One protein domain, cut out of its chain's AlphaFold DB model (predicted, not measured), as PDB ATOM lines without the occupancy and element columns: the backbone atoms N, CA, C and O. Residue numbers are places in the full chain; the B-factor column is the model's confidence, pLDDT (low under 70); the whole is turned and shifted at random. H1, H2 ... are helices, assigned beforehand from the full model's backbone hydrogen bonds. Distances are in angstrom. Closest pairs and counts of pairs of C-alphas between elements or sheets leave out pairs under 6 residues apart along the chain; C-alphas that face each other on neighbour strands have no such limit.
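This is residues 232 to 280 of the 512 residues of an uncharacterized protein of Acremonium chrysogenum (strain ATCC 11550 / CBS 779.69 / DSM 880 / IAM 14645 / JCM 23072 / IMI 49137) (UniProt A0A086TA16). This is a stretch with little regular structure: two very short helices, H1 and then H2, lie toward one end of a rod, and residues 247 to 280, a long winding stretch with no named element, make most of its length. Residues 245 to 250, of which 245 and 246 belong to H2, stand free, and from there the stretch winds away to Asp 280 at the other end. The printed part has 49 residues, with 9 in the two named helices and no named strand; the class is all helix. It is loose, with a radius of gyration of the C-alphas of 12.8 A, a rod spanning 42 by 20 by 15 A.

H1, residues 236 to 240, and H2, residues 243 to 246, are joined by a tight link of 2 residues. They are close but not clearly touching: their closest C-alphas, those of Asp 238 and Ser 244, are 7.0 A apart. In H1 the O i to N i+4 pair is within hydrogen-bond range; H2 is too short for such a pair.

H1 begins at C-alpha 236 (180.374, 193.361, 162.784) and measures 6.3 A from first to last C-alpha. H2 measures 5.3 A and ends at C-alpha 246 (166.147, 193.889, 153.109).

The C-alphas farthest apart, those of Tyr 246 and Asp 280, are 42.4 A apart. Residues 247 to 280 hold no named element. The printed part has no cut. Its mean pLDDT is 75.6, with residue 232 and residues 242 to 252 under 70.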
ATOM      1  N   ARG A 232     178.552 185.995 168.195       66.00
ATOM      2  CA  ARG A 232     179.902 185.846 167.592       66.00
ATOM      3  C   ARG A 232     180.000 184.815 166.438       66.00
ATOM      4  O   ARG A 232     181.069 184.286 166.142       66.00
ATOM      5  N   ARG A 233     178.860 184.460 165.850       70.75
ATOM      6  CA  ARG A 233     178.660 183.638 164.651       70.75
ATOM      7  C   ARG A 233     178.444 184.481 163.387       70.75
ATOM      8  O   ARG A 233     178.330 183.897 162.320       70.75
ATOM      9  N   VAL A 234     178.283 185.785 163.579       74.38
ATOM     10  CA  VAL A 234     178.005 186.839 162.605       74.38
ATOM     11  C   VAL A 234     178.983 187.954 162.974       74.38
ATOM     12  O   VAL A 234     179.120 188.248 164.171       74.38
ATOM     13  N   ASP A 235     179.725 188.504 162.017       77.00
ATOM     14  CA  ASP A 235     180.720 189.535 162.322       77.00
ATOM     15  C   ASP A 235     180.082 190.939 162.427       77.00
ATOM     16  O   ASP A 235     178.857 191.079 162.455       77.00
ATOM     17  N   ILE A 236     180.889 191.986 162.631       78.56
ATOM     18  CA  ILE A 236     180.374 193.361 162.784       78.56
ATOM     19  C   ILE A 236     179.944 193.949 161.428       78.56
ATOM     20  O   ILE A 236     179.040 194.775 161.390       78.56
ATOM     21  N   ILE A 237     180.545 193.502 160.325       74.94
ATOM     22  CA  ILE A 237     180.231 193.936 158.961       74.94
ATOM     23  C   ILE A 237     178.898 193.309 158.536       74.94
ATOM     24  O   ILE A 237     177.991 194.042 158.157       74.94
ATOM     25  N   ASP A 238     178.719 191.998 158.735       76.62
ATOM     26  CA  ASP A 238     177.450 191.281 158.518       76.62
ATOM     27  C   ASP A 238     176.263 191.911 159.296       76.62
ATOM     28  O   ASP A 238     175.110 191.842 158.863       76.62
ATOM     29  N   GLN A 239     176.539 192.491 160.477       76.62
ATOM     30  CA  GLN A 239     175.560 193.171 161.345       76.62
ATOM     31  C   GLN A 239     175.243 194.613 160.921       76.62
ATOM     32  O   GLN A 239     174.186 195.123 161.291       76.62
ATOM     33  N   LEU A 240     176.153 195.275 160.201       76.69
ATOM     34  CA  LEU A 240     175.978 196.639 159.691       76.69
ATOM     35  C   LEU A 240     175.472 196.657 158.243       76.69
ATOM     36  O   LEU A 240     174.881 197.649 157.820       76.69
ATOM     37  N   ASP A 241     175.673 195.574 157.491       73.75
ATOM     38  CA  ASP A 241     175.171 195.443 156.131       73.75
ATOM     39  C   ASP A 241     173.643 195.252 156.113       73.75
ATOM     40  O   ASP A 241     173.096 194.205 156.472       73.75
ATOM     41  N   ALA A 242     172.943 196.285 155.639       63.88
ATOM     42  CA  ALA A 242     171.494 196.293 155.480       63.88
ATOM     43  C   ALA A 242     170.975 195.245 154.472       63.88
ATOM     44  O   ALA A 242     169.775 194.939 154.492       63.88
ATOM     45  N   THR A 243     171.836 194.644 153.634       66.19
ATOM     46  CA  THR A 243     171.441 193.498 152.797       66.19
ATOM     47  C   THR A 243     170.953 192.316 153.640       66.19
ATOM     48  O   THR A 243     170.022 191.637 153.215       66.19
ATOM     49  N   SER A 244     171.446 192.144 154.875       59.16
ATOM     50  CA  SER A 244     170.956 191.141 155.840       59.16
ATOM     51  C   SER A 244     169.483 191.324 156.247       59.16
ATOM     52  O   SER A 244     168.871 190.391 156.767       59.16
ATOM     53  N   ILE A 245     168.915 192.525 156.070       62.25
ATOM     54  CA  ILE A 245     167.574 192.899 156.560       62.25
ATOM     55  C   ILE A 245     166.572 193.064 155.409       62.25
ATOM     56  O   ILE A 245     165.414 192.672 155.549       62.25
ATOM     57  N   TYR A 246     167.008 193.611 154.269       62.28
ATOM     58  CA  TYR A 246     166.147 193.889 153.109       62.28
ATOM     59  C   TYR A 246     166.476 193.054 151.860       62.28
ATOM     60  O   TYR A 246     165.717 193.070 150.891       62.28
ATOM     61  N   GLY A 247     167.594 192.325 151.851       57.41
ATOM     62  CA  GLY A 247     168.062 191.578 150.688       57.41
ATOM     63  C   GLY A 247     167.372 190.227 150.520       57.41
ATOM     64  O   GLY A 247     167.683 189.263 151.209       57.41
ATOM     65  N   THR A 248     166.541 190.094 149.487       61.25
ATOM     66  CA  THR A 248     166.061 188.799 148.956       61.25
ATOM     67  C   THR A 248     167.147 188.027 148.179       61.25
ATOM     68  O   THR A 248     166.849 187.203 147.312       61.25
ATOM     69  N   GLY A 249     168.424 188.305 148.457       59.25
ATOM     70  CA  GLY A 249     169.575 187.785 147.729       59.25
ATOM     71  C   GLY A 249     170.099 186.476 148.313       59.25
ATOM     72  O   GLY A 249     170.283 186.349 149.519       59.25
ATOM     73  N   LEU A 250     170.427 185.513 147.448       61.34
ATOM     74  CA  LEU A 250     171.006 184.217 147.831       61.34
ATOM     75  C   LEU A 250     172.516 184.313 148.161       61.34
ATOM     76  O   LEU A 250     173.299 183.407 147.863       61.34
ATOM     77  N   PHE A 251     172.936 185.438 148.739       63.53
ATOM     78  CA  PHE A 251     174.310 185.694 149.144       63.53
ATOM     79  C   PHE A 251     174.528 185.186 150.565       63.53
ATOM     80  O   PHE A 251     173.683 185.333 151.445       63.53
ATOM     81  N   HIS A 252     175.673 184.553 150.792       68.94
ATOM     82  CA  HIS A 252     176.049 184.124 152.127       68.94
ATOM     83  C   HIS A 252     176.743 185.298 152.817       68.94
ATOM     84  O   HIS A 252     177.815 185.705 152.371       68.94
ATOM     85  N   HIS A 253     176.170 185.789 153.919       71.62
ATOM     86  CA  HIS A 253     176.875 186.608 154.913       71.62
ATOM     87  C   HIS A 253     177.899 185.699 155.629       71.62
ATOM     88  O   HIS A 253     177.660 185.101 156.684       71.62
ATOM     89  N   ASP A 254     178.968 185.410 154.895       74.31
ATOM     90  CA  ASP A 254     180.129 184.589 155.229       74.31
ATOM     91  C   ASP A 254     181.309 185.297 154.554       74.31
ATOM     92  O   ASP A 254     181.813 184.869 153.513       74.31
ATOM     93  N   GLY A 255     181.631 186.489 155.072       76.31
ATOM     94  CA  GLY A 255     182.671 187.347 154.512       76.31
ATOM     95  C   GLY A 255     184.010 186.607 154.396       76.31
ATOM     96  O   GLY A 255     184.252 185.643 155.129       76.31
ATOM     97  N   PRO A 256     184.934 187.053 153.524       78.81
ATOM     98  CA  PRO A 256     186.175 186.323 153.237       78.81
ATOM     99  C   PRO A 256     187.031 186.036 154.486       78.81
ATOM    100  O   PRO A 256     187.807 185.082 154.502       78.81
ATOM    101  N   PHE A 257     186.860 186.825 155.551       77.31
ATOM    102  CA  PHE A 257     187.521 186.646 156.843       77.31
ATOM    103  C   PHE A 257     186.753 185.742 157.823       77.31
ATOM    104  O   PHE A 257     187.377 185.133 158.693       77.31
ATOM    105  N   ASP A 258     185.430 185.593 157.700       79.81
ATOM    106  CA  ASP A 258     184.617 184.821 158.656       79.81
ATOM    107  C   ASP A 258     184.780 183.298 158.459       79.81
ATOM    108  O   ASP A 258     184.598 182.505 159.389       79.81
ATOM    109  N   ALA A 259     185.329 182.881 157.312       81.69
ATOM    110  CA  ALA A 259     185.908 181.553 157.106       81.69
ATOM    111  C   ALA A 259     187.039 181.204 158.104       81.69
ATOM    112  O   ALA A 259     187.282 180.021 158.367       81.69
ATOM    113  N   LEU A 260     187.711 182.211 158.684       80.44
ATOM    114  CA  LEU A 260     188.746 182.064 159.719       80.44
ATOM    115  C   LEU A 260     188.168 182.080 161.146       80.44
ATOM    116  O   LEU A 260     188.852 181.676 162.092       80.44
ATOM    117  N   ASN A 261     186.921 182.529 161.335       84.31
ATOM    118  CA  ASN A 261     186.300 182.658 162.653       84.31
ATOM    119  C   ASN A 261     186.217 181.281 163.340       84.31
ATOM    120  O   ASN A 261     185.652 180.345 162.763       84.31
ATOM    121  N   PRO A 262     186.702 181.125 164.592       84.44
ATOM    122  CA  PRO A 262     186.675 179.853 165.322       84.44
ATOM    123  C   PRO A 262     185.291 179.194 165.465       84.44
ATOM    124  O   PRO A 262     185.213 178.011 165.806       84.44
ATOM    125  N   HIS A 263     184.197 179.928 165.227       79.62
ATOM    126  CA  HIS A 263     182.865 179.340 165.120       79.62
ATOM    127  C   HIS A 263     182.660 178.547 163.814       79.62
ATOM    128  O   HIS A 263     182.162 177.419 163.872       79.62
ATOM    129  N   ARG A 264     183.046 179.107 162.657       81.44
ATOM    130  CA  ARG A 264     182.959 178.428 161.351       81.44
ATOM    131  C   ARG A 264     184.092 177.406 161.211       81.44
ATOM    132  O   ARG A 264     183.832 176.233 160.935       81.44
ATOM    133  N   ASN A 265     185.327 177.792 161.537       83.31
ATOM    134  CA  ASN A 265     186.515 176.937 161.477       83.31
ATOM    135  C   ASN A 265     186.709 176.023 162.710       83.31
ATOM    136  O   ASN A 265     187.740 176.037 163.386       83.31
ATOM    137  N   ARG A 266     185.707 175.203 163.047       84.88
ATOM    138  CA  ARG A 266     185.823 174.244 164.156       84.88
ATOM    139  C   ARG A 266     186.493 172.944 163.695       84.88
ATOM    140  O   ARG A 266     185.895 172.201 162.929       84.88
ATOM    141  N   THR A 267     187.636 172.578 164.279       80.25
ATOM    142  CA  THR A 267     188.449 171.375 163.942       80.25
ATOM    143  C   THR A 267     187.729 170.016 163.951       80.25
ATOM    144  O   THR A 267     188.257 169.038 163.436       80.25
ATOM    145  N   LYS A 268     186.526 169.921 164.535       81.31
ATOM    146  CA  LYS A 268     185.678 168.709 164.535       81.31
ATOM    147  C   LYS A 268     184.534 168.760 163.507       81.31
ATOM    148  O   LYS A 268     183.659 167.900 163.525       81.31
ATOM    149  N   SER A 269     184.497 169.784 162.655       80.25
ATOM    150  CA  SER A 269     183.473 170.013 161.635       80.25
ATOM    151  C   SER A 269     184.056 169.806 160.244       80.25
ATOM    152  O   SER A 269     184.923 170.558 159.819       80.25
ATOM    153  N   ARG A 270     183.504 168.863 159.473       74.31
ATOM    154  CA  ARG A 270     183.853 168.686 158.050       74.31
ATOM    155  C   ARG A 270     183.266 169.773 157.126       74.31
ATOM    156  O   ARG A 270     183.357 169.652 155.912       74.31
ATOM    157  N   ARG A 271     182.624 170.796 157.709       81.31
ATOM    158  CA  ARG A 271     182.142 172.031 157.059       81.31
ATOM    159  C   ARG A 271     183.013 173.251 157.426       81.31
ATOM    160  O   ARG A 271     182.737 174.346 156.961       81.31
ATOM    161  N   ALA A 272     184.040 173.085 158.264       86.44
ATOM    162  CA  ALA A 272     185.003 174.146 158.551       86.44
ATOM    163  C   ALA A 272     185.847 174.443 157.293       86.44
ATOM    164  O   ALA A 272     186.488 173.509 156.806       86.44
ATOM    165  N   PRO A 273     185.889 175.687 156.769       84.56
ATOM    166  CA  PRO A 273     186.554 175.978 155.493       84.56
ATOM    167  C   PRO A 273     188.030 175.565 155.465       84.56
ATOM    168  O   PRO A 273     188.441 174.815 154.582       84.56
ATOM    169  N   MET A 274     188.804 175.919 156.498       84.12
ATOM    170  CA  MET A 274     190.222 175.534 156.606       84.12
ATOM    171  C   MET A 274     190.451 174.039 156.908       84.12
ATOM    172  O   MET A 274     191.590 173.627 157.111       84.12
ATOM    173  N   GLN A 275     189.402 173.212 156.988       86.38
ATOM    174  CA  GLN A 275     189.474 171.748 157.128       86.38
ATOM    175  C   GLN A 275     188.683 171.024 156.018       86.38
ATOM    176  O   GLN A 275     188.381 169.835 156.149       86.38
ATOM    177  N   ALA A 276     188.334 171.720 154.926       85.25
ATOM    178  CA  ALA A 276     187.675 171.120 153.763       85.25
ATOM    179  C   ALA A 276     188.562 170.065 153.073       85.25
ATOM    180  O   ALA A 276     188.057 169.048 152.593       85.25
ATOM    181  N   PHE A 277     189.883 170.275 153.095       85.94
ATOM    182  CA  PHE A 277     190.899 169.324 152.648       85.94
ATOM    183  C   PHE A 277     191.731 168.813 153.843       85.94
ATOM    184  O   PHE A 277     191.999 169.590 154.766       85.94
ATOM    185  N   PRO A 278     192.172 167.537 153.845       85.81
ATOM    186  CA  PRO A 278     193.173 167.035 154.791       85.81
ATOM    187  C   PRO A 278     194.440 167.897 154.781       85.81
ATOM    188  O   PRO A 278     194.827 168.393 153.727       85.81
ATOM    189  N   LYS A 279     195.114 168.053 155.928       81.44
ATOM    190  CA  LYS A 279     196.343 168.867 156.034       81.44
ATOM    191  C   LYS A 279     197.400 168.442 155.012       81.44
ATOM    192  O   LYS A 279     197.973 169.283 154.337       81.44
ATOM    193  N   ASP A 280     197.542 167.134 154.851       79.81
ATOM    194  CA  ASP A 280     198.527 166.456 154.007       79.81
ATOM    195  C   ASP A 280     198.002 166.226 152.569       79.81
ATOM    196  O   ASP A 280     198.528 165.418 151.810       79.81
TER     197      ASP A 280